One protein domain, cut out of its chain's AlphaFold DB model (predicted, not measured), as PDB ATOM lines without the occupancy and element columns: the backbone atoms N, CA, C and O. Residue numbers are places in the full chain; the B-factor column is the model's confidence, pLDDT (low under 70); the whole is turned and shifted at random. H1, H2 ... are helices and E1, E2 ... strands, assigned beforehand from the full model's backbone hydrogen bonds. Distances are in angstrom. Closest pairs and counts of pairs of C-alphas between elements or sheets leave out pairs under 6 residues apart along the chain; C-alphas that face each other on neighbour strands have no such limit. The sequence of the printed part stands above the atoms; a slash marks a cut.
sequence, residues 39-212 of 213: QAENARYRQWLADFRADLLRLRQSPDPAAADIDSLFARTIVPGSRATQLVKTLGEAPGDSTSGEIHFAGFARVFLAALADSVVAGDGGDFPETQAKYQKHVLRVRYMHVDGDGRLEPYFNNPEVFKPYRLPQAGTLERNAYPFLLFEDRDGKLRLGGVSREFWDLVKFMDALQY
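AT A GLANCE: This is residues 39 to 212 of the 213 residues of an uncharacterized protein of Achromobacter insolitus (UniProt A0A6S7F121). A strongly twisted sheet of four strands curls round residues 39 to 52 of the long helix H1, while H3, H4 and H6 gather beside the sheet, H4 between H1 and H6. The small hairpin of E1 and E2 lies far from the sheet. You are reading 174 residues with six named helices and six named strands, in the order H1 H2 H3 E1 E2 H4 E3 E4 H5 E5 E6 H6, of mixed class; the large sheet runs E3 E4 E5 E6, antiparallel throughout. The whole is compact, with a radius of gyration of the C-alphas of 16.2 A and spans of 45 by 38 by 32 A.

IN THESE COORDINATES: Find C-alpha 39 at (-25.846, 28.343, -14.635); from there H1 runs 31.7 A to residue 60. Next come H2, residues 70 to 73, and H3, residues 83 to 93, 15.6 A long. E1 is residues 98 to 100, E2 residues 103 to 105, and H4, residues 108 to 117, measures 14.1 A. E3, residues 119 to 127, spans 20.6 A and bends by 65 degrees at residue 123. Look for E4 at residues 141 to 147, 18.7 A, and H5 at 154 to 157. E5, residues 181 to 187, spans 18.8 A and E6, residues 190 to 196, 17.3 A. H6, residues 198 to 209, runs 16.2 A to C-alpha 209 at (-22.827, 52.708, 5.650).

HOW THE PARTS SIT: Start at the large sheet. In the hairpin E3 and E4, N 120 and O 146 are 2.8 A apart; between E4 and E5, N 143 and O 182 are 2.9 A apart; in the hairpin E5 and E6, N 185 and O 192 are 2.8 A apart. H1 comes closest to the edge strands at the C-alphas of Asn 42 and Val 121 of E3, 5.7 A, and of Trp 48 and Leu 191 of E6, 6.1 A. H3 is on the sheet, over none of its strands, its closest C-alphas to E6 being Ala 84 and Gly 195, 4.4 A. H2 touches H3 at the C-alphas of Asp 71 and Thr 85, 6.4 A. H4 only grazes the sheet, with residues 113 to 117. H6 touches H4 with residues 204 to 208 alone, at a steep tilt of 63 degrees, opposite ways; their closest C-alphas are Phe 112 and Val 204, 5.7 A. H5 is close to H6 but not clearly touching, with the C-alphas of Tyr 156 and Leu 203 at 7.4 A. In the hairpin E1 and E2, N 98 and O 105 are 2.9 A apart. Every O i to N i+4 pair is within hydrogen-bond range in H1, H3, H4 and H6; H2 and H5 are too short for such a pair.

THE WHOLE: The two C-alphas farthest apart, Gly 101 and Asp 188, are 49.1 A apart. The printed part has no cut. Its long links are E3 to E4, 13 residues, and H5 to E5, 23 residues. The mean pLDDT of the printed part is 92.7, and no printed residue is under 70.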
ATOM      1  N   GLN A  39     -26.837  27.849 -13.686       95.56
ATOM      2  CA  GLN A  39     -25.846  28.343 -14.635       95.56
ATOM      3  C   GLN A  39     -26.516  29.186 -15.721       95.56
ATOM      4  O   GLN A  39     -26.049  30.296 -16.005       95.56
ATOM      5  N   ALA A  40     -27.612  28.688 -16.294       94.81
ATOM      6  CA  ALA A  40     -28.397  29.426 -17.276       94.81
ATOM      7  C   ALA A  40     -28.960  30.720 -16.673       94.81
ATOM      8  O   ALA A  40     -28.812  31.792 -17.258       94.81
ATOM      9  N   GLU A  41     -29.522  30.659 -15.468       95.56
ATOM     10  CA  GLU A  41     -30.093  31.826 -14.791       95.56
ATOM     11  C   GLU A  41     -29.032  32.880 -14.466       95.56
ATOM     12  O   GLU A  41     -29.249  34.065 -14.715       95.56
ATOM     13  N   ASN A  42     -27.843  32.474 -14.015       97.44
ATOM     14  CA  ASN A  42     -26.742  33.412 -13.809       97.44
ATOM     15  C   ASN A  42     -26.205  33.996 -15.127       97.44
ATOM     16  O   ASN A  42     -25.781  35.152 -15.155       97.44
ATOM     17  N   ALA A  43     -26.242  33.255 -16.239       97.50
ATOM     18  CA  ALA A  43     -25.907  33.809 -17.553       97.50
ATOM     19  C   ALA A  43     -26.914  34.885 -17.987       97.50
ATOM     20  O   ALA A  43     -26.514  35.969 -18.417       97.50
ATOM     21  N   ARG A  44     -28.212  34.623 -17.801       97.38
ATOM     22  CA  ARG A  44     -29.288  35.586 -18.071       97.38
ATOM     23  C   ARG A  44     -29.191  36.814 -17.171       97.38
ATOM     24  O   ARG A  44     -29.333  37.931 -17.661       97.38
ATOM     25  N   TYR A  45     -28.901  36.617 -15.887       98.31
ATOM     26  CA  TYR A  45     -28.691  37.692 -14.922       98.31
ATOM     27  C   TYR A  45     -27.525  38.602 -15.322       98.31
ATOM     28  O   TYR A  45     -27.687  39.818 -15.378       98.31
ATOM     29  N   ARG A  46     -26.371  38.029 -15.688       98.19
ATOM     30  CA  ARG A  46     -25.215  38.810 -16.163       98.19
ATOM     31  C   ARG A  46     -25.527  39.595 -17.434       98.19
ATOM     32  O   ARG A  46     -25.141  40.758 -17.532       98.19
ATOM     33  N   GLN A  47     -26.243  38.988 -18.383       98.12
ATOM     34  CA  GLN A  47     -26.686  39.694 -19.588       98.12
ATOM     35  C   GLN A  47     -27.616  40.858 -19.235       98.12
ATOM     36  O   GLN A  47     -27.432  41.966 -19.734       98.12
ATOM     37  N   TRP A  48     -28.591  40.625 -18.355       98.44
ATOM     38  CA  TRP A  48     -29.480  41.675 -17.873       98.44
ATOM     39  C   TRP A  48     -28.709  42.810 -17.194       98.44
ATOM     40  O   TRP A  48     -28.970  43.971 -17.486       98.44
ATOM     41  N   LEU A  49     -27.730  42.497 -16.340       98.44
ATOM     42  CA  LEU A  49     -26.932  43.503 -15.642       98.44
ATOM     43  C   LEU A  49     -26.104  44.353 -16.619       98.44
ATOM     44  O   LEU A  49     -25.989  45.566 -16.434       98.44
ATOM     45  N   ALA A  50     -25.546  43.740 -17.665       98.06
ATOM     46  CA  ALA A  50     -24.838  44.463 -18.719       98.06
ATOM     47  C   ALA A  50     -25.770  45.429 -19.470       98.06
ATOM     48  O   ALA A  50     -25.440  46.608 -19.611       98.06
ATOM     49  N   ASP A  51     -26.953  44.958 -19.878       97.81
ATOM     50  CA  ASP A  51     -27.965  45.791 -20.537       97.81
ATOM     51  C   ASP A  51     -28.440  46.919 -19.595       97.81
ATOM     52  O   ASP A  51     -28.530  48.074 -20.001       97.81
ATOM     53  N   PHE A  52     -28.672  46.625 -18.313       97.62
ATOM     54  CA  PHE A  52     -29.114  47.605 -17.314       97.62
ATOM     55  C   PHE A  52     -28.073  48.710 -17.087       97.62
ATOM     56  O   PHE A  52     -28.413  49.892 -17.004       97.62
ATOM     57  N   ARG A  53     -26.782  48.357 -17.052       96.06
ATOM     58  CA  ARG A  53     -25.681  49.334 -16.998       96.06
ATOM     59  C   ARG A  53     -25.626  50.205 -18.249       96.06
ATOM     60  O   ARG A  53     -25.367  51.403 -18.135       96.06
ATOM     61  N   ALA A  54     -25.876  49.630 -19.425       95.94
ATOM     62  CA  ALA A  54     -25.954  50.395 -20.663       95.94
ATOM     63  C   ALA A  54     -27.128  51.387 -20.633       95.94
ATOM     64  O   ALA A  54     -26.960  52.539 -21.026       95.94
ATOM     65  N   ASP A  55     -28.287  50.990 -20.106       95.50
ATOM     66  CA  ASP A  55     -29.450  51.872 -19.947       95.50
ATOM     67  C   ASP A  55     -29.161  53.034 -18.985       95.50
ATOM     68  O   ASP A  55     -29.478  54.183 -19.294       95.50
ATOM     69  N   LEU A  56     -28.467  52.774 -17.872       91.88
ATOM     70  CA  LEU A  56     -28.003  53.823 -16.958       91.88
ATOM     71  C   LEU A  56     -27.006  54.777 -17.615       91.88
ATOM     72  O   LEU A  56     -27.079  55.987 -17.399       91.88
ATOM     73  N   LEU A  57     -26.082  54.264 -18.429       90.69
ATOM     74  CA  LEU A  57     -25.163  55.114 -19.179       90.69
ATOM     75  C   LEU A  57     -25.929  56.018 -20.156       90.69
ATOM     76  O   LEU A  57     -25.655  57.216 -20.208       90.69
ATOM     77  N   ARG A  58     -26.929  55.472 -20.862       92.44
ATOM     78  CA  ARG A  58     -27.812  56.249 -21.746       92.44
ATOM     79  C   ARG A  58     -28.584  57.322 -20.978       92.44
ATOM     80  O   ARG A  58     -28.666  58.447 -21.459       92.44
ATOM     81  N   LEU A  59     -29.086  57.014 -19.780       90.50
ATOM     82  CA  LEU A  59     -29.749  57.996 -18.915       90.50
ATOM     83  C   LEU A  59     -28.809  59.152 -18.557       90.50
ATOM     84  O   LEU A  59     -29.184  60.309 -18.699       90.50
ATOM     85  N   ARG A  60     -27.573  58.850 -18.144       85.50
ATOM     86  CA  ARG A  60     -26.571  59.870 -17.776       85.50
ATOM     87  C   ARG A  60     -26.121  60.731 -18.956       85.50
ATOM     88  O   ARG A  60     -25.679  61.852 -18.746       85.50
ATOM     89  N   GLN A  61     -26.204  60.197 -20.171       87.69
ATOM     90  CA  GLN A  61     -25.900  60.910 -21.413       87.69
ATOM     91  C   GLN A  61     -27.112  61.671 -21.977       87.69
ATOM     92  O   GLN A  61     -26.970  62.375 -22.977       87.69
ATOM     93  N   SER A  62     -28.294  61.535 -21.364       87.56
ATOM     94  CA  SER A  62     -29.490  62.281 -21.756       87.56
ATOM     95  C   SER A  62     -29.291  63.785 -21.516       87.56
ATOM     96  O   SER A  62     -28.706  64.150 -20.496       87.56
ATOM     97  N   PRO A  63     -29.809  64.668 -22.394       86.00
ATOM     98  CA  PRO A  63     -29.766  66.117 -22.184       86.00
ATOM     99  C   PRO A  63     -30.418  66.570 -20.872       86.00
ATOM    100  O   PRO A  63     -29.954  67.519 -20.250       86.00
ATOM    101  N   ASP A  64     -31.479  65.876 -20.456       86.44
ATOM    102  CA  ASP A  64     -32.153  66.082 -19.177       86.44
ATOM    103  C   ASP A  64     -32.452  64.714 -18.537       86.44
ATOM    104  O   ASP A  64     -33.473  64.085 -18.838       86.44
ATOM    105  N   PRO A  65     -31.537  64.185 -17.702       83.19
ATOM    106  CA  PRO A  65     -31.741  62.912 -17.015       83.19
ATOM    107  C   PRO A  65     -32.891  62.956 -16.000       83.19
ATOM    108  O   PRO A  65     -33.507  61.924 -15.744       83.19
ATOM    109  N   ALA A  66     -33.198  64.129 -15.436       83.25
ATOM    110  CA  ALA A  66     -34.246  64.283 -14.431       83.25
ATOM    111  C   ALA A  66     -35.649  64.235 -15.058       83.25
ATOM    112  O   ALA A  66     -36.577  63.693 -14.459       83.25
ATOM    113  N   ALA A  67     -35.798  64.749 -16.283       87.00
ATOM    114  CA  ALA A  67     -37.045  64.683 -17.048       87.00
ATOM    115  C   ALA A  67     -37.167  63.439 -17.951       87.00
ATOM    116  O   ALA A  67     -38.154  63.305 -18.681       87.00
ATOM    117  N   ALA A  68     -36.185  62.533 -17.942       90.06
ATOM    118  CA  ALA A  68     -36.179  61.370 -18.821       90.06
ATOM    119  C   ALA A  68     -37.354  60.414 -18.543       90.06
ATOM    120  O   ALA A  68     -37.664  60.074 -17.398       90.06
ATOM    121  N   ASP A  69     -37.968  59.902 -19.614       93.12
ATOM    122  CA  ASP A  69     -38.946  58.819 -19.519       93.12
ATOM    123  C   ASP A  69     -38.234  57.491 -19.221       93.12
ATOM    124  O   ASP A  69     -37.779  56.773 -20.117       93.12
ATOM    125  N   ILE A  70     -38.132  57.179 -17.928       94.50
ATOM    126  CA  ILE A  70     -37.494  55.963 -17.416       94.50
ATOM    127  C   ILE A  70     -38.165  54.696 -17.955       94.50
ATOM    128  O   ILE A  70     -37.467  53.745 -18.299       94.50
ATOM    129  N   ASP A  71     -39.496  54.676 -18.059       94.75
ATOM    130  CA  ASP A  71     -40.227  53.485 -18.497       94.75
ATOM    131  C   ASP A  71     -39.898  53.142 -19.952       94.75
ATOM    132  O   ASP A  71     -39.695  51.972 -20.281       94.75
ATOM    133  N   SER A  72     -39.788  54.158 -20.810       95.19
ATOM    134  CA  SER A  72     -39.372  53.986 -22.204       95.19
ATOM    135  C   SER A  72     -37.884  53.637 -22.320       95.19
ATOM    136  O   SER A  72     -37.512  52.668 -22.989       95.19
ATOM    137  N   LEU A  73     -37.018  54.378 -21.620       95.38
ATOM    138  CA  LEU A  73     -35.566  54.228 -21.728       95.38
ATOM    139  C   LEU A  73     -35.077  52.842 -21.278       95.38
ATOM    140  O   LEU A  73     -34.191  52.265 -21.920       95.38
ATOM    141  N   PHE A  74     -35.690  52.305 -20.220       97.00
ATOM    142  CA  PHE A  74     -35.327  51.035 -19.592       97.00
ATOM    143  C   PHE A  74     -36.277  49.882 -19.947       97.00
ATOM    144  O   PHE A  74     -36.165  48.810 -19.361       97.00
ATOM    145  N   ALA A  75     -37.194  50.023 -20.911       95.62
ATOM    146  CA  ALA A  75     -38.221  49.009 -21.221       95.62
ATOM    147  C   ALA A  75     -37.688  47.580 -21.489       95.62
ATOM    148  O   ALA A  75     -38.443  46.597 -21.442       95.62
ATOM    149  N   ARG A  76     -36.390  47.470 -21.810       95.69
ATOM    150  CA  ARG A  76     -35.655  46.217 -22.033       95.69
ATOM    151  C   ARG A  76     -35.125  45.565 -20.759       95.69
ATOM    152  O   ARG A  76     -34.890  44.364 -20.780       95.69
ATOM    153  N   THR A  77     -34.908  46.332 -19.697       97.69
ATOM    154  CA  THR A  77     -34.202  45.905 -18.481       97.69
ATOM    155  C   THR A  77     -35.044  46.087 -17.227       97.69
ATOM    156  O   THR A  77     -34.792  45.411 -16.234       97.69
ATOM    157  N   ILE A  78     -36.086  46.914 -17.268       97.44
ATOM    158  CA  ILE A  78     -37.101  47.015 -16.224       97.44
ATOM    159  C   ILE A  78     -38.483  46.741 -16.800       97.44
ATOM    160  O   ILE A  78     -38.733  46.888 -17.997       97.44
ATOM    161  N   VAL A  79     -39.397  46.345 -15.926       96.81
ATOM    162  CA  VAL A  79     -40.813  46.219 -16.251       96.81
ATOM    163  C   VAL A  79     -41.457  47.609 -16.138       96.81
ATOM    164  O   VAL A  79     -41.474  48.156 -15.032       96.81
ATOM    165  N   PRO A  80     -41.989  48.200 -17.228       95.06
ATOM    166  CA  PRO A  80     -42.555  49.548 -17.183       95.06
ATOM    167  C   PRO A  80     -43.723  49.680 -16.201       95.06
ATOM    168  O   PRO A  80     -44.642  48.854 -16.193       95.06
ATOM    169  N   GLY A  81     -43.704  50.733 -15.385       92.75
ATOM    170  CA  GLY A  81     -44.695  50.984 -14.336       92.75
ATOM    171  C   GLY A  81     -44.605  50.049 -13.121       92.75
ATOM    172  O   GLY A  81     -45.538  50.005 -12.317       92.75
ATOM    173  N   SER A  82     -43.512  49.295 -12.979       95.31
ATOM    174  CA  SER A  82     -43.248  48.455 -11.806       95.31
ATOM    175  C   SER A  82     -42.541  49.234 -10.686       95.31
ATOM    176  O   SER A  82     -42.272  50.433 -10.792       95.31
ATOM    177  N   ARG A  83     -42.190  48.553  -9.587       95.25
ATOM    178  CA  ARG A  83     -41.388  49.169  -8.514       95.25
ATOM    179  C   ARG A  83     -39.971  49.511  -8.981       95.25
ATOM    180  O   ARG A  83     -39.370  50.428  -8.426       95.25
ATOM    181  N   ALA A  84     -39.453  48.822  -9.999       96.25
ATOM    182  CA  ALA A  84     -38.139  49.112 -10.566       96.25
ATOM    183  C   ALA A  84     -38.066  50.502 -11.222       96.25
ATOM    184  O   ALA A  84     -37.021  51.141 -11.163       96.25
ATOM    185  N   THR A  85     -39.169  51.022 -11.769       94.44
ATOM    186  CA  THR A  85     -39.208  52.388 -12.313       94.44
ATOM    187  C   THR A  85     -38.931  53.420 -11.223       94.44
ATOM    188  O   THR A  85     -38.098  54.308 -11.399       94.44
ATOM    189  N   GLN A  86     -39.585  53.285 -10.064       92.31
ATOM    190  CA  GLN A  86     -39.352  54.183  -8.933       92.31
ATOM    191  C   GLN A  86     -37.941  54.019  -8.362       92.31
ATOM    192  O   GLN A  86     -37.310  55.010  -8.012       92.31
ATOM    193  N   LEU A  87     -37.436  52.785  -8.309       94.38
ATOM    194  CA  LEU A  87     -36.061  52.500  -7.906       94.38
ATOM    195  C   LEU A  87     -35.051  53.262  -8.775       94.38
ATOM    196  O   LEU A  87     -34.183  53.934  -8.232       94.38
ATOM    197  N   VAL A  88     -35.171  53.198 -10.105       93.69
ATOM    198  CA  VAL A  88     -34.253  53.901 -11.018       93.69
ATOM    199  C   VAL A  88     -34.325  55.416 -10.825       93.69
ATOM    200  O   VAL A  88     -33.280  56.061 -10.801       93.69
ATOM    201  N   LYS A  89     -35.521  55.982 -10.610       90.94
ATOM    202  CA  LYS A  89     -35.672  57.408 -10.270       90.94
ATOM    203  C   LYS A  89     -34.921  57.760  -8.987       90.94
ATOM    204  O   LYS A  89     -34.092  58.660  -8.996       90.94
ATOM    205  N   THR A  90     -35.125  56.983  -7.923       90.38
ATOM    206  CA  THR A  90     -34.419  57.174  -6.649       90.38
ATOM    207  C   THR A  90     -32.900  57.054  -6.798       90.38
ATOM    208  O   THR A  90     -32.172  57.826  -6.185       90.38
ATOM    209  N   LEU A  91     -32.401  56.133  -7.627       89.06
ATOM    210  CA  LEU A  91     -30.966  56.017  -7.907       89.06
ATOM    211  C   LEU A  91     -30.427  57.212  -8.711       89.06
ATOM    212  O   LEU A  91     -29.287  57.609  -8.495       89.06
ATOM    213  N   GLY A  92     -31.222  57.779  -9.623       85.06
ATOM    214  CA  GLY A  92     -30.853  58.968 -10.397       85.06
ATOM    215  C   GLY A  92     -30.854  60.265  -9.581       85.06
ATOM    216  O   GLY A  92     -30.071  61.162  -9.874       85.06
ATOM    217  N   GLU A  93     -31.700  60.349  -8.552       85.19
ATOM    218  CA  GLU A  93     -31.789  61.486  -7.620       85.19
ATOM    219  C   GLU A  93     -30.766  61.409  -6.472       85.19
ATOM    220  O   GLU A  93     -30.523  62.405  -5.787       85.19
ATOM    221  N   ALA A  94     -30.179  60.233  -6.228       83.06
ATOM    222  CA  ALA A  94     -29.238  60.028  -5.134       83.06
ATOM    223  C   ALA A  94     -27.939  60.840  -5.329       83.06
ATOM    224  O   ALA A  94     -27.451  60.958  -6.457       83.06
ATOM    225  N   PRO A  95     -27.326  61.354  -4.241       79.50
ATOM    226  CA  PRO A  95     -26.029  62.018  -4.315       79.50
ATOM    227  C   PRO A  95     -24.964  61.140  -4.984       79.50
ATOM    228  O   PRO A  95     -24.886  59.929  -4.748       79.50
ATOM    229  N   GLY A  96     -24.144  61.771  -5.825       85.50
ATOM    230  CA  GLY A  96     -23.009  61.125  -6.480       85.50
ATOM    231  C   GLY A  96     -21.823  60.893  -5.542       85.50
ATOM    232  O   GLY A  96     -21.913  61.087  -4.331       85.50
ATOM    233  N   ASP A  97     -20.700  60.483  -6.133       88.62
ATOM    234  CA  ASP A  97     -19.434  60.300  -5.420       88.62
ATOM    235  C   ASP A  97     -19.035  61.596  -4.686       88.62
ATOM    236  O   ASP A  97     -19.221  62.705  -5.195       88.62
ATOM    237  N   SER A  98     -18.484  61.453  -3.482       86.19
ATOM    238  CA  SER A  98     -18.059  62.578  -2.644       86.19
ATOM    239  C   SER A  98     -16.663  62.347  -2.068       86.19
ATOM    240  O   SER A  98     -16.073  61.275  -2.202       86.19
ATOM    241  N   THR A  99     -16.062  63.385  -1.491       89.69
ATOM    242  CA  THR A  99     -14.719  63.312  -0.901       89.69
ATOM    243  C   THR A  99     -14.688  64.120   0.388       89.69
ATOM    244  O   THR A  99     -15.175  65.250   0.416       89.69
ATOM    245  N   SER A 100     -14.118  63.541   1.445       83.19
ATOM    246  CA  SER A 100     -13.867  64.215   2.722       83.19
ATOM    247  C   SER A 100     -12.422  63.962   3.140       83.19
ATOM    248  O   SER A 100     -12.039  62.825   3.417       83.19
ATOM    249  N   GLY A 101     -11.599  65.012   3.134       87.75
ATOM    250  CA  GLY A 101     -10.149  64.866   3.274       87.75
ATOM    251  C   GLY A 101      -9.568  64.022   2.135       87.75
ATOM    252  O   GLY A 101      -9.797  64.324   0.967       87.75
ATOM    253  N   GLU A 102      -8.844  62.959   2.484       85.62
ATOM    254  CA  GLU A 102      -8.260  61.994   1.535       85.62
ATOM    255  C   GLU A 102      -9.180  60.789   1.249       85.62
ATOM    256  O   GLU A 102      -8.821  59.900   0.479       85.62
ATOM    257  N   ILE A 103     -10.370  60.737   1.861       83.56
ATOM    258  CA  ILE A 103     -11.302  59.613   1.720       83.56
ATOM    259  C   ILE A 103     -12.289  59.903   0.588       83.56
ATOM    260  O   ILE A 103     -12.980  60.926   0.596       83.56
ATOM    261  N   HIS A 104     -12.388  58.972  -0.361       88.25
ATOM    262  CA  HIS A 104     -13.363  59.001  -1.451       88.25
ATOM    263  C   HIS A 104     -14.538  58.067  -1.146       88.25
ATOM    264  O   HIS A 104     -14.338  56.872  -0.935       88.25
ATOM    265  N   PHE A 105     -15.758  58.600  -1.184       86.94
ATOM    266  CA  PHE A 105     -16.992  57.848  -0.964       86.94
ATOM    267  C   PHE A 105     -17.704  57.643  -2.297       86.94
ATOM    268  O   PHE A 105     -17.953  58.604  -3.032       86.94
ATOM    269  N   ALA A 106     -18.048  56.398  -2.610       88.56
ATOM    270  CA  ALA A 106     -18.896  56.089  -3.748       88.56
ATOM    271  C   ALA A 106     -20.335  56.527  -3.447       88.56
ATOM    272  O   ALA A 106     -20.859  56.246  -2.368       88.56
ATOM    273  N   GLY A 107     -20.992  57.174  -4.409       90.25
ATOM    274  CA  GLY A 107     -22.404  57.522  -4.282       90.25
ATOM    275  C   GLY A 107     -23.284  56.272  -4.199       90.25
ATOM    276  O   GLY A 107     -22.945  55.214  -4.741       90.25
ATOM    277  N   PHE A 108     -24.460  56.397  -3.583       90.44
ATOM    278  CA  PHE A 108     -25.355  55.263  -3.317       90.44
ATOM    279  C   PHE A 108     -25.698  54.448  -4.581       90.44
ATOM    280  O   PHE A 108     -25.756  53.220  -4.550       90.44
ATOM    281  N   ALA A 109     -25.855  55.107  -5.736       91.31
ATOM    282  CA  ALA A 109     -26.100  54.424  -7.007       91.31
ATOM    283  C   ALA A 109     -24.941  53.511  -7.440       91.31
ATOM    284  O   ALA A 109     -25.162  52.442  -8.015       91.31
ATOM    285  N   ARG A 110     -23.699  53.902  -7.143       93.00
ATOM    286  CA  ARG A 110     -22.507  53.099  -7.423       93.00
ATOM    287  C   ARG A 110     -22.405  51.909  -6.466       93.00
ATOM    288  O   ARG A 110     -22.075  50.819  -6.928       93.00
ATOM    289  N   VAL A 111     -22.772  52.083  -5.196       94.81
ATOM    290  CA  VAL A 111     -22.884  50.983  -4.218       94.81
ATOM    291  C   VAL A 111     -23.955  49.977  -4.645       94.81
ATOM    292  O   VAL A 111     -23.696  48.778  -4.668       94.81
ATOM    293  N   PHE A 112     -25.132  50.447  -5.071       96.00
ATOM    294  CA  PHE A 112     -26.195  49.582  -5.591       96.00
ATOM    295  C   PHE A 112     -25.726  48.752  -6.798       96.00
ATOM    296  O   PHE A 112     -25.996  47.555  -6.886       96.00
ATOM    297  N   LEU A 113     -24.993  49.372  -7.731       95.56
ATOM    298  CA  LEU A 113     -24.439  48.673  -8.893       95.56
ATOM    299  C   LEU A 113     -23.329  47.682  -8.545       95.56
ATOM    300  O   LEU A 113     -23.209  46.680  -9.251       95.56
ATOM    301  N   ALA A 114     -22.534  47.962  -7.511       95.00
ATOM    302  CA  ALA A 114     -21.549  47.027  -6.977       95.00
ATOM    303  C   ALA A 114     -22.253  45.818  -6.347       95.00
ATOM    304  O   ALA A 114     -22.006  44.698  -6.766       95.00
ATOM    305  N   ALA A 115     -23.258  46.043  -5.496       96.75
ATOM    306  CA  ALA A 115     -24.053  44.966  -4.905       96.75
ATOM    307  C   ALA A 115     -24.700  44.050  -5.958       96.75
ATOM    308  O   ALA A 115     -24.770  42.843  -5.768       96.75
ATOM    309  N   LEU A 116     -25.165  44.602  -7.086       97.62
ATOM    310  CA  LEU A 116     -25.621  43.786  -8.215       97.62
ATOM    311  C   LEU A 116     -24.461  43.041  -8.901       97.62
ATOM    312  O   LEU A 116     -24.605  41.868  -9.229       97.62
ATOM    313  N   ALA A 117     -23.322  43.707  -9.116       96.94
ATOM    314  CA  ALA A 117     -22.129  43.107  -9.723       96.94
ATOM    315  C   ALA A 117     -21.641  41.872  -8.966       96.94
ATOM    316  O   ALA A 117     -21.325  40.863  -9.591       96.94
ATOM    317  N   ASP A 118     -21.631  41.986  -7.643       96.31
ATOM    318  CA  ASP A 118     -21.106  40.988  -6.719       96.31
ATOM    319  C   ASP A 118     -22.180  39.955  -6.349       96.31
ATOM    320  O   ASP A 118     -21.961  39.071  -5.522       96.31
ATOM    321  N   SER A 119     -23.361  40.049  -6.972       97.06
ATOM    322  CA  SER A 119     -24.451  39.115  -6.745       97.06
ATOM    323  C   SER A 119     -24.554  38.018  -7.796       97.06
ATOM    324  O   SER A 119     -24.324  38.216  -8.990       97.06
ATOM    325  N   VAL A 120     -24.996  36.853  -7.336       97.12
ATOM    326  CA  VAL A 120     -25.371  35.707  -8.159       97.12
ATOM    327  C   VAL A 120     -26.764  35.229  -7.776       97.12
ATOM    328  O   VAL A 120     -27.193  35.326  -6.623       97.12
ATOM    329  N   VAL A 121     -27.487  34.686  -8.751       97.62
ATOM    330  CA  VAL A 121     -28.751  33.998  -8.495       97.62
ATOM    331  C   VAL A 121     -28.444  32.718  -7.720       97.62
ATOM    332  O   VAL A 121     -27.734  31.844  -8.218       97.62
ATOM    333  N   ALA A 122     -28.991  32.624  -6.511       96.94
ATOM    334  CA  ALA A 122     -28.810  31.508  -5.586       96.94
ATOM    335  C   ALA A 122     -29.990  30.525  -5.603       96.94
ATOM    336  O   ALA A 122     -29.817  29.349  -5.298       96.94
ATOM    337  N   GLY A 123     -31.191  30.984  -5.970       96.06
ATOM    338  CA  GLY A 123     -32.372  30.126  -6.018       96.06
ATOM    339  C   GLY A 123     -33.618  30.796  -6.589       96.06
ATOM    340  O   GLY A 123     -33.670  32.011  -6.788       96.06
ATOM    341  N   ASP A 124     -34.638  29.980  -6.834       95.88
ATOM    342  CA  ASP A 124     -35.952  30.403  -7.317       95.88
ATOM    343  C   ASP A 124     -36.940  30.490  -6.157       95.88
ATOM    344  O   ASP A 124     -37.127  29.511  -5.438       95.88
ATOM    345  N   GLY A 125     -37.599  31.633  -5.984       95.56
ATOM    346  CA  GLY A 125     -38.645  31.799  -4.972       95.56
ATOM    347  C   GLY A 125     -40.064  31.641  -5.516       95.56
ATOM    348  O   GLY A 125     -41.014  31.888  -4.780       95.56
ATOM    349  N   GLY A 126     -40.220  31.256  -6.788       94.69
ATOM    350  CA  GLY A 126     -41.532  31.113  -7.413       94.69
ATOM    351  C   GLY A 126     -42.180  32.456  -7.750       94.69
ATOM    352  O   GLY A 126     -41.524  33.502  -7.769       94.69
ATOM    353  N   ASP A 127     -43.469  32.424  -8.071       95.12
ATOM    354  CA  ASP A 127     -44.202  33.620  -8.481       95.12
ATOM    355  C   ASP A 127     -44.413  34.559  -7.291       95.12
ATOM    356  O   ASP A 127     -44.741  34.146  -6.177       95.12
ATOM    357  N   PHE A 128     -44.217  35.850  -7.525       95.69
ATOM    358  CA  PHE A 128     -44.410  36.873  -6.516       95.69
ATOM    359  C   PHE A 128     -45.910  37.142  -6.330       95.69
ATOM    360  O   PHE A 128     -46.570  37.588  -7.273       95.69
ATOM    361  N   PRO A 129     -46.463  36.941  -5.121       92.56
ATOM    362  CA  PRO A 129     -47.879  37.149  -4.855       92.56
ATOM    363  C   PRO A 129     -48.163  38.647  -4.701       92.56
ATOM    364  O   PRO A 129     -48.171  39.192  -3.595       92.56
ATOM    365  N   GLU A 130     -48.346  39.343  -5.823       92.25
ATOM    366  CA  GLU A 130     -48.619  40.778  -5.823       92.25
ATOM    367  C   GLU A 130     -49.996  41.096  -5.222       92.25
ATOM    368  O   GLU A 130     -51.047  40.746  -5.760       92.25
ATOM    369  N   THR A 131     -49.999  41.842  -4.119       88.69
ATOM    370  CA  THR A 131     -51.224  42.254  -3.421       88.69
ATOM    371  C   THR A 131     -51.654  43.678  -3.754       88.69
ATOM    372  O   THR A 131     -52.795  44.052  -3.490       88.69
ATOM    373  N   GLN A 132     -50.778  44.496  -4.342       89.81
ATOM    374  CA  GLN A 132     -51.092  45.881  -4.678       89.81
ATOM    375  C   GLN A 132     -51.668  45.973  -6.090       89.81
ATOM    376  O   GLN A 132     -50.950  45.770  -7.069       89.81
ATOM    377  N   ALA A 133     -52.938  46.379  -6.200       89.31
ATOM    378  CA  ALA A 133     -53.675  46.476  -7.467       89.31
ATOM    379  C   ALA A 133     -52.900  47.194  -8.590       89.31
ATOM    380  O   ALA A 133     -52.904  46.748  -9.733       89.31
ATOM    381  N   LYS A 134     -52.159  48.263  -8.263       89.62
ATOM    382  CA  LYS A 134     -51.356  49.024  -9.239       89.62
ATOM    383  C   LYS A 134     -50.249  48.221  -9.939       89.62
ATOM    384  O   LYS A 134     -49.820  48.619 -11.017       89.62
ATOM    385  N   TYR A 135     -49.789  47.117  -9.351       89.88
ATOM    386  CA  TYR A 135     -48.689  46.301  -9.878       89.88
ATOM    387  C   TYR A 135     -49.124  44.897 -10.325       89.88
ATOM    388  O   TYR A 135     -48.334  44.197 -10.950       89.88
ATOM    389  N   GLN A 136     -50.376  44.497 -10.071       86.44
ATOM    390  CA  GLN A 136     -50.893  43.148 -10.367       86.44
ATOM    391  C   GLN A 136     -50.886  42.770 -11.853       86.44
ATOM    392  O   GLN A 136     -50.973  41.595 -12.188       86.44
ATOM    393  N   LYS A 137     -50.748  43.747 -12.754       87.06
ATOM    394  CA  LYS A 137     -50.622  43.508 -14.198       87.06
ATOM    395  C   LYS A 137     -49.322  42.788 -14.596       87.06
ATOM    396  O   LYS A 137     -49.186  42.407 -15.753       87.06
ATOM    397  N   HIS A 138     -48.365  42.645 -13.677       88.56
ATOM    398  CA  HIS A 138     -47.065  42.033 -13.933       88.56
ATOM    399  C   HIS A 138     -46.947  40.689 -13.224       88.56
ATOM    400  O   HIS A 138     -47.073  40.613 -12.002       88.56
ATOM    401  N   VAL A 139     -46.628  39.646 -13.984       92.19
ATOM    402  CA  VAL A 139     -46.237  38.356 -13.416       92.19
ATOM    403  C   VAL A 139     -44.737  38.409 -13.163       92.19
ATOM    404  O   VAL A 139     -43.932  38.343 -14.088       92.19
ATOM    405  N   LEU A 140     -44.367  38.600 -11.899       96.81
ATOM    406  CA  LEU A 140     -42.973  38.655 -11.470       96.81
ATOM    407  C   LEU A 140     -42.610  37.362 -10.760       96.81
ATOM    408  O   LEU A 140     -43.396  36.843  -9.974       96.81
ATOM    409  N   ARG A 141     -41.392  36.884 -10.980       96.69
ATOM    410  CA  ARG A 141     -40.818  35.725 -10.310       96.69
ATOM    411  C   ARG A 141     -39.676  36.149  -9.399       96.69
ATOM    412  O   ARG A 141     -38.916  37.070  -9.702       96.69
ATOM    413  N   VAL A 142     -39.576  35.485  -8.261       97.88
ATOM    414  CA  VAL A 142     -38.578  35.751  -7.230       97.88
ATOM    415  C   VAL A 142     -37.272  35.054  -7.603       97.88
ATOM    416  O   VAL A 142     -37.247  33.853  -7.879       97.88
ATOM    417  N   ARG A 143     -36.168  35.801  -7.588       97.94
ATOM    418  CA  ARG A 143     -34.803  35.272  -7.685       97.94
ATOM    419  C   ARG A 143     -34.060  35.616  -6.410       97.94
ATOM    420  O   ARG A 143     -33.791  36.788  -6.162       97.94
ATOM    421  N   TYR A 144     -33.773  34.610  -5.591       98.00
ATOM    422  CA  TYR A 144     -32.932  34.786  -4.415       98.00
ATOM    423  C   TYR A 144     -31.507  35.097  -4.850       98.00
ATOM    424  O   TYR A 144     -30.977  34.430  -5.738       98.00
ATOM    425  N   MET A 145     -30.905  36.102  -4.222       97.81
ATOM    426  CA  MET A 145     -29.584  36.607  -4.569       97.81
ATOM    427  C   MET A 145     -28.615  36.355  -3.428       97.81
ATOM    428  O   MET A 145     -28.865  36.777  -2.298       97.81
ATOM    429  N   HIS A 146     -27.502  35.706  -3.738       95.94
ATOM    430  CA  HIS A 146     -26.328  35.735  -2.880       95.94
ATOM    431  C   HIS A 146     -25.464  36.915  -3.315       95.94
ATOM    432  O   HIS A 146     -25.284  37.097  -4.514       95.94
ATOM    433  N   VAL A 147     -24.972  37.709  -2.367       94.88
ATOM    434  CA  VAL A 147     -24.055  38.823  -2.632       94.88
ATOM    435  C   VAL A 147     -22.751  38.495  -1.936       94.88
ATOM    436  O   VAL A 147     -22.758  38.293  -0.719       94.88
ATOM    437  N   ASP A 148     -21.677  38.412  -2.711       88.31
ATOM    438  CA  ASP A 148     -20.343  38.266  -2.154       88.31
ATOM    439  C   ASP A 148     -19.902  39.599  -1.545       88.31
ATOM    440  O   ASP A 148     -20.124  40.675  -2.098       88.31
ATOM    441  N   GLY A 149     -19.344  39.515  -0.349       78.44
ATOM    442  CA  GLY A 149     -18.990  40.655   0.479       78.44
ATOM    443  C   GLY A 149     -17.600  40.563   1.076       78.44
ATOM    444  O   GLY A 149     -17.301  41.353   1.974       78.44
ATOM    445  N   ASP A 150     -16.798  39.577   0.660       80.38
ATOM    446  CA  ASP A 150     -15.447  39.331   1.171       80.38
ATOM    447  C   ASP A 150     -15.359  39.293   2.714       80.38
ATOM    448  O   ASP A 150     -14.418  39.823   3.309       80.38
ATOM    449  N   GLY A 151     -16.350  38.733   3.416       82.75
ATOM    450  CA  GLY A 151     -16.329  38.694   4.887       82.75
ATOM    451  C   GLY A 151     -16.973  39.898   5.593       82.75
ATOM    452  O   GLY A 151     -17.134  39.898   6.818       82.75
ATOM    453  N   ARG A 152     -17.336  40.953   4.853       87.56
ATOM    454  CA  ARG A 152     -17.840  42.217   5.421       87.56
ATOM    455  C   ARG A 152     -19.352  42.244   5.617       87.56
ATOM    456  O   ARG A 152     -19.853  43.126   6.314       87.56
ATOM    457  N   LEU A 153     -20.085  41.317   5.000       91.56
ATOM    458  CA  LEU A 153     -21.554  41.277   5.026       91.56
ATOM    459  C   LEU A 153     -22.099  40.313   6.084       91.56
ATOM    460  O   LEU A 153     -23.283  40.337   6.412       91.56
ATOM    461  N   GLU A 154     -21.235  39.501   6.673       89.75
ATOM    462  CA  GLU A 154     -21.527  38.502   7.686       89.75
ATOM    463  C   GLU A 154     -22.238  39.102   8.900       89.75
ATOM    464  O   GLU A 154     -23.220  38.503   9.340       89.75
ATOM    465  N   PRO A 155     -21.854  40.281   9.434       90.56
ATOM    466  CA  PRO A 155     -22.613  40.908  10.514       90.56
ATOM    467  C   PRO A 155     -24.063  41.219  10.122       90.56
ATOM    468  O   PRO A 155     -24.963  41.091  10.948       90.56
ATOM    469  N   TYR A 156     -24.304  41.595   8.862       91.31
ATOM    470  CA  TYR A 156     -25.644  41.872   8.351       91.31
ATOM    471  C   TYR A 156     -26.456  40.583   8.176       91.31
ATOM    472  O   TYR A 156     -27.586  40.499   8.656       91.31
ATOM    473  N   PHE A 157     -25.878  39.550   7.554       91.62
ATOM    474  CA  PHE A 157     -26.549  38.260   7.363       91.62
ATOM    475  C   PHE A 157     -26.820  37.527   8.682       91.62
ATOM    476  O   PHE A 157     -27.844  36.865   8.822       91.62
ATOM    477  N   ASN A 158     -25.959  37.697   9.684       89.88
ATOM    478  CA  ASN A 158     -26.139  37.100  11.005       89.88
ATOM    479  C   ASN A 158     -27.059  37.914  11.929       89.88
ATOM    480  O   ASN A 158     -27.268  37.507  13.072       89.88
ATOM    481  N   ASN A 159     -27.618  39.043  11.474       89.75
ATOM    482  CA  ASN A 159     -28.501  39.864  12.296       89.75
ATOM    483  C   ASN A 159     -29.914  39.237  12.399       89.75
ATOM    484  O   ASN A 159     -30.655  39.238  11.408       89.75
ATOM    485  N   PRO A 160     -30.346  38.768  13.591       89.06
ATOM    486  CA  PRO A 160     -31.649  38.125  13.779       89.06
ATOM    487  C   PRO A 160     -32.839  39.099  13.720       89.06
ATOM    488  O   PRO A 160     -33.987  38.672  13.591       89.06
ATOM    489  N   GLU A 161     -32.593  40.408  13.814       87.56
ATOM    490  CA  GLU A 161     -33.622  41.432  13.600       87.56
ATOM    491  C   GLU A 161     -33.951  41.589  12.109       87.56
ATOM    492  O   GLU A 161     -35.073  41.951  11.747       87.56
ATOM    493  N   VAL A 162     -32.984  41.281  11.237       86.19
ATOM    494  CA  VAL A 162     -33.132  41.355   9.780       86.19
ATOM    495  C   VAL A 162     -33.583  40.014   9.207       86.19
ATOM    496  O   VAL A 162     -34.506  39.994   8.386       86.19
ATOM    497  N   PHE A 163     -32.971  38.909   9.652       90.81
ATOM    498  CA  PHE A 163     -33.199  37.571   9.112       90.81
ATOM    499  C   PHE A 163     -33.710  36.565  10.153       90.81
ATOM    500  O   PHE A 163     -33.265  36.548  11.295       90.81
ATOM    501  N   LYS A 164     -34.622  35.671   9.746       89.00
ATOM    502  CA  LYS A 164     -35.307  34.710  10.625       89.00
ATOM    503  C   LYS A 164     -35.174  33.240  10.181       89.00
ATOM    504  O   LYS A 164     -36.169  32.661   9.742       89.00
ATOM    505  N   PRO A 165     -34.042  32.552  10.418       85.88
ATOM    506  CA  PRO A 165     -32.643  32.987  10.297       85.88
ATOM    507  C   PRO A 165     -32.233  33.175   8.820       85.88
ATOM    508  O   PRO A 165     -33.012  32.858   7.920       85.88
ATOM    509  N   TYR A 166     -31.012  33.658   8.553       91.62
ATOM    510  CA  TYR A 166     -30.493  33.763   7.183       91.62
ATOM    511  C   TYR A 166     -30.241  32.377   6.586       91.62
ATOM    512  O   TYR A 166     -29.331  31.655   6.997       91.62
ATOM    513  N   ARG A 167     -31.083  31.990   5.627       92.69
ATOM    514  CA  ARG A 167     -30.993  30.713   4.915       92.69
ATOM    515  C   ARG A 167     -31.650  30.838   3.553       92.69
ATOM    516  O   ARG A 167     -32.674  31.508   3.426       92.69
ATOM    517  N   LEU A 168     -31.101  30.150   2.556       94.50
ATOM    518  CA  LEU A 168     -31.755  30.050   1.257       94.50
ATOM    519  C   LEU A 168     -33.090  29.290   1.423       94.50
ATOM    520  O   LEU A 168     -33.075  28.162   1.930       94.50
ATOM    521  N   PRO A 169     -34.237  29.879   1.037       94.69
ATOM    522  CA  PRO A 169     -35.531  29.215   1.151       94.69
ATOM    523  C   PRO A 169     -35.678  28.043   0.182       94.69
ATOM    524  O   PRO A 169     -34.898  27.879  -0.758       94.69
ATOM    525  N   GLN A 170     -36.711  27.227   0.399       92.75
ATOM    526  CA  GLN A 170     -37.021  26.127  -0.510       92.75
ATOM    527  C   GLN A 170     -37.349  26.660  -1.913       92.75
ATOM    528  O   GLN A 170     -38.081  27.641  -2.062       92.75
ATOM    529  N   ALA A 171     -36.844  25.977  -2.943       93.06
ATOM    530  CA  ALA A 171     -37.118  26.329  -4.332       93.06
ATOM    531  C   ALA A 171     -38.632  26.427  -4.604       93.06
ATOM    532  O   ALA A 171     -39.415  25.586  -4.161       93.06
ATOM    533  N   GLY A 172     -39.032  27.471  -5.326       93.31
ATOM    534  CA  GLY A 172     -40.429  27.779  -5.632       93.31
ATOM    535  C   GLY A 172     -41.210  28.417  -4.481       93.31
ATOM    536  O   GLY A 172     -42.396  28.686  -4.652       93.31
ATOM    537  N   THR A 173     -40.573  28.671  -3.331       93.69
ATOM    538  CA  THR A 173     -41.227  29.262  -2.159       93.69
ATOM    539  C   THR A 173     -40.658  30.634  -1.843       93.69
ATOM    540  O   THR A 173     -39.451  30.809  -1.654       93.69
ATOM    541  N   LEU A 174     -41.551  31.613  -1.722       95.12
ATOM    542  CA  LEU A 174     -41.208  32.936  -1.236       95.12
ATOM    543  C   LEU A 174     -41.240  32.968   0.300       95.12
ATOM    544  O   LEU A 174     -42.300  32.838   0.906       95.12
ATOM    545  N   GLU A 175     -40.100  33.255   0.919       94.69
ATOM    546  CA  GLU A 175     -39.972  33.550   2.343       94.69
ATOM    547  C   GLU A 175     -39.413  34.968   2.529       94.69
ATOM    548  O   GLU A 175     -38.352  35.327   2.015       94.69
ATOM    549  N   ARG A 176     -40.148  35.800   3.272       93.12
ATOM    550  CA  ARG A 176     -39.703  37.144   3.670       93.12
ATOM    551  C   ARG A 176     -38.778  37.049   4.878       93.12
ATOM    552  O   ARG A 176     -38.978  36.202   5.743       93.12
ATOM    553  N   ASN A 177     -37.850  37.990   4.993       92.94
ATOM    554  CA  ASN A 177     -36.863  38.072   6.070       92.94
ATOM    555  C   ASN A 177     -35.992  36.810   6.168       92.94
ATOM    556  O   ASN A 177     -35.546  36.461   7.252       92.94
ATOM    557  N   ALA A 178     -35.793  36.083   5.071       92.50
ATOM    558  CA  ALA A 178     -34.981  34.865   5.058       92.50
ATOM    559  C   ALA A 178     -33.733  35.037   4.189       92.50
ATOM    560  O   ALA A 178     -32.650  34.590   4.561       92.50
ATOM    561  N   TYR A 179     -33.881  35.714   3.047       95.25
ATOM    562  CA  TYR A 179     -32.817  35.864   2.065       95.25
ATOM    563  C   TYR A 179     -33.116  37.039   1.117       95.25
ATOM    564  O   TYR A 179     -34.282  37.231   0.757       95.25
ATOM    565  N   PRO A 180     -32.114  37.828   0.689       96.75
ATOM    566  CA  PRO A 180     -32.298  38.859  -0.326       96.75
ATOM    567  C   PRO A 180     -32.823  38.276  -1.638       96.75
ATOM    568  O   PRO A 180     -32.399  37.208  -2.075       96.75
ATOM    569  N   PHE A 181     -33.731  38.988  -2.302       97.81
ATOM    570  CA  PHE A 181     -34.196  38.615  -3.638       97.81
ATOM    571  C   PHE A 181     -34.451  39.824  -4.543       97.81
ATOM    572  O   PHE A 181     -34.680  40.951  -4.088       97.81
ATOM    573  N   LEU A 182     -34.450  39.559  -5.845       98.56
ATOM    574  CA  LEU A 182     -34.898  40.458  -6.903       98.56
ATOM    575  C   LEU A 182     -36.170  39.891  -7.535       98.56
ATOM    576  O   LEU A 182     -36.426  38.685  -7.491       98.56
ATOM    577  N   LEU A 183     -36.983  40.772  -8.112       98.19
ATOM    578  CA  LEU A 183     -38.187  40.401  -8.842       98.19
ATOM    579  C   LEU A 183     -37.935  40.585 -10.326       98.19
ATOM    580  O   LEU A 183     -37.646  41.700 -10.759       98.19
ATOM    581  N   PHE A 184     -38.095  39.518 -11.096       98.25
ATOM    582  CA  PHE A 184     -37.922  39.552 -12.539       98.25
ATOM    583  C   PHE A 184     -39.173  39.080 -13.253       98.25
ATOM    584  O   PHE A 184     -39.786  38.089 -12.874       98.25
ATOM    585  N   GLU A 185     -39.529  39.773 -14.318       97.00
ATOM    586  CA  GLU A 185     -40.373  39.210 -15.357       97.00
ATOM    587  C   GLU A 185     -39.482  38.509 -16.385       97.00
ATOM    588  O   GLU A 185     -38.399  39.002 -16.725       97.00
ATOM    589  N   ASP A 186     -39.952  37.371 -16.884       93.38
ATOM    590  CA  ASP A 186     -39.373  36.700 -18.038       93.38
ATOM    591  C   ASP A 186     -40.160  37.098 -19.286       93.38
ATOM    592  O   ASP A 186     -41.347  36.788 -19.407       93.38
ATOM    593  N   ARG A 187     -39.513  37.813 -20.209       89.38
ATOM    594  CA  ARG A 187     -40.112  38.179 -21.491       89.38
ATOM    595  C   ARG A 187     -39.171  37.794 -22.615       89.38
ATOM    596  O   ARG A 187     -38.061  38.316 -22.704       89.38
ATOM    597  N   ASP A 188     -39.627  36.898 -23.484       87.38
ATOM    598  CA  ASP A 188     -38.876  36.451 -24.661       87.38
ATOM    599  C   ASP A 188     -37.469  35.917 -24.295       87.38
ATOM    600  O   ASP A 188     -36.481  36.175 -24.984       87.38
ATOM    601  N   GLY A 189     -37.363  35.222 -23.153       86.69
ATOM    602  CA  GLY A 189     -36.113  34.668 -22.622       86.69
ATOM    603  C   GLY A 189     -35.205  35.689 -21.929       86.69
ATOM    604  O   GLY A 189     -34.150  35.323 -21.399       86.69
ATOM    605  N   LYS A 190     -35.601  36.963 -21.863       93.31
ATOM    606  CA  LYS A 190     -34.845  38.041 -21.217       93.31
ATOM    607  C   LYS A 190     -35.469  38.428 -19.888       93.31
ATOM    608  O   LYS A 190     -36.688  38.483 -19.745       93.31
ATOM    609  N   LEU A 191     -34.606  38.731 -18.925       97.81
ATOM    610  CA  LEU A 191     -35.029  39.220 -17.621       97.81
ATOM    611  C   LEU A 191     -35.339  40.715 -17.697       97.81
ATOM    612  O   LEU A 191     -34.590  41.482 -18.302       97.81
ATOM    613  N   ARG A 192     -36.418  41.130 -17.034       98.25
ATOM    614  CA  ARG A 192     -36.742  42.538 -16.777       98.25
ATOM    615  C   ARG A 192     -37.019  42.734 -15.299       98.25
ATOM    616  O   ARG A 192     -37.861  42.046 -14.733       98.25
ATOM    617  N   LEU A 193     -36.309  43.654 -14.659       98.56
ATOM    618  CA  LEU A 193     -36.446  43.915 -13.232       98.56
ATOM    619  C   LEU A 193     -37.808  44.558 -12.946       98.56
ATOM    620  O   LEU A 193     -38.132  45.616 -13.477       98.56
ATOM    621  N   GLY A 194     -38.604  43.928 -12.089       97.50
ATOM    622  CA  GLY A 194     -39.865  44.468 -11.575       97.50
ATOM    623  C   GLY A 194     -39.726  45.147 -10.209       97.50
ATOM    624  O   GLY A 194     -40.580  45.940  -9.807       97.50
ATOM    625  N   GLY A 195     -38.647  44.858  -9.480       97.12
ATOM    626  CA  GLY A 195     -38.346  45.470  -8.191       97.12
ATOM    627  C   GLY A 195     -37.295  44.704  -7.400       97.12
ATOM    628  O   GLY A 195     -36.816  43.651  -7.818       97.12
ATOM    629  N   VAL A 196     -36.965  45.238  -6.228       97.69
ATOM    630  CA  VAL A 196     -36.028  44.630  -5.280       97.69
ATOM    631  C   VAL A 196     -36.731  44.351  -3.959       97.69
ATOM    632  O   VAL A 196     -37.680  45.045  -3.584       97.69
ATOM    633  N   SER A 197     -36.282  43.311  -3.269       96.75
ATOM    634  CA  SER A 197     -36.707  43.028  -1.901       96.75
ATOM    635  C   SER A 197     -36.259  44.118  -0.926       96.75
ATOM    636  O   SER A 197     -35.310  44.861  -1.193       96.75
ATOM    637  N   ARG A 198     -36.923  44.191   0.232       95.06
ATOM    638  CA  ARG A 198     -36.484  45.064   1.328       95.06
ATOM    639  C   ARG A 198     -35.109  44.621   1.826       95.06
ATOM    640  O   ARG A 198     -34.249  45.448   2.068       95.06
ATOM    641  N   GLU A 199     -34.913  43.315   1.912       95.12
ATOM    642  CA  GLU A 199     -33.695  42.634   2.329       95.12
ATOM    643  C   GLU A 199     -32.511  43.004   1.422       95.12
ATOM    644  O   GLU A 199     -31.443  43.351   1.908       95.12
ATOM    645  N   PHE A 200     -32.699  43.018   0.099       96.75
ATOM    646  CA  PHE A 200     -31.657  43.465  -0.830       96.75
ATOM    647  C   PHE A 200     -31.404  44.975  -0.723       96.75
ATOM    648  O   PHE A 200     -30.264  45.419  -0.749       96.75
ATOM    649  N   TRP A 201     -32.452  45.787  -0.578       96.44
ATOM    650  CA  TRP A 201     -32.290  47.238  -0.444       96.44
ATOM    651  C   TRP A 201     -31.572  47.641   0.852       96.44
ATOM    652  O   TRP A 201     -30.692  48.499   0.837       96.44
ATOM    653  N   ASP A 202     -31.924  47.009   1.970       95.25
ATOM    654  CA  ASP A 202     -31.293  47.250   3.266       95.25
ATOM    655  C   ASP A 202     -29.847  46.724   3.293       95.25
ATOM    656  O   ASP A 202     -29.000  47.349   3.927       95.25
ATOM    657  N   LEU A 203     -29.533  45.661   2.540       95.62
ATOM    658  CA  LEU A 203     -28.152  45.237   2.293       95.62
ATOM    659  C   LEU A 203     -27.337  46.339   1.599       95.62
ATOM    660  O   LEU A 203     -26.232  46.647   2.034       95.62
ATOM    661  N   VAL A 204     -27.880  46.981   0.557       95.75
ATOM    662  CA  VAL A 204     -27.178  48.081  -0.132       95.75
ATOM    663  C   VAL A 204     -26.946  49.267   0.805       95.75
ATOM    664  O   VAL A 204     -25.861  49.840   0.803       95.75
ATOM    665  N   LYS A 205     -27.922  49.616   1.654       94.81
ATOM    666  CA  LYS A 205     -27.722  50.646   2.691       94.81
ATOM    667  C   LYS A 205     -26.635  50.261   3.687       94.81
ATOM    668  O   LYS A 205     -25.873  51.121   4.108       94.81
ATOM    669  N   PHE A 206     -26.575  48.989   4.079       94.62
ATOM    670  CA  PHE A 206     -25.519  48.498   4.954       94.62
ATOM    671  C   PHE A 206     -24.147  48.648   4.284       94.62
ATOM    672  O   PHE A 206     -23.241  49.212   4.886       94.62
ATOM    673  N   MET A 207     -24.014  48.242   3.016       94.25
ATOM    674  CA  MET A 207     -22.788  48.429   2.228       94.25
ATOM    675  C   MET A 207     -22.389  49.901   2.090       94.25
ATOM    676  O   MET A 207     -21.208  50.223   2.186       94.25
ATOM    677  N   ASP A 208     -23.360  50.792   1.892       93.12
ATOM    678  CA  ASP A 208     -23.119  52.232   1.840       93.12
ATOM    679  C   ASP A 208     -22.613  52.757   3.192       93.12
ATOM    680  O   ASP A 208     -21.600  53.450   3.244       93.12
ATOM    681  N   ALA A 209     -23.241  52.342   4.298       92.12
ATOM    682  CA  ALA A 209     -22.827  52.708   5.650       92.12
ATOM    683  C   ALA A 209     -21.399  52.240   5.987       92.12
ATOM    684  O   ALA A 209     -20.667  52.958   6.667       92.12
ATOM    685  N   LEU A 210     -20.972  51.080   5.472       90.62
ATOM    686  CA  LEU A 210     -19.607  50.568   5.653       90.62
ATOM    687  C   LEU A 210     -18.521  51.474   5.052       90.62
ATOM    688  O   LEU A 210     -17.352  51.292   5.383       90.62
ATOM    689  N   GLN A 211     -18.863  52.412   4.162       89.19
ATOM    690  CA  GLN A 211     -17.897  53.379   3.630       89.19
ATOM    691  C   GLN A 211     -17.490  54.433   4.669       89.19
ATOM    692  O   GLN A 211     -16.448  55.060   4.516       89.19
ATOM    693  N   TYR A 212     -18.312  54.631   5.705       86.06
ATOM    694  CA  TYR A 212     -18.148  55.670   6.726       86.06
ATOM    695  C   TYR A 212     -17.703  55.118   8.089       86.06
ATOM    696  O   TYR A 212     -17.628  55.882   9.053       86.06
TER     697      TYR A 212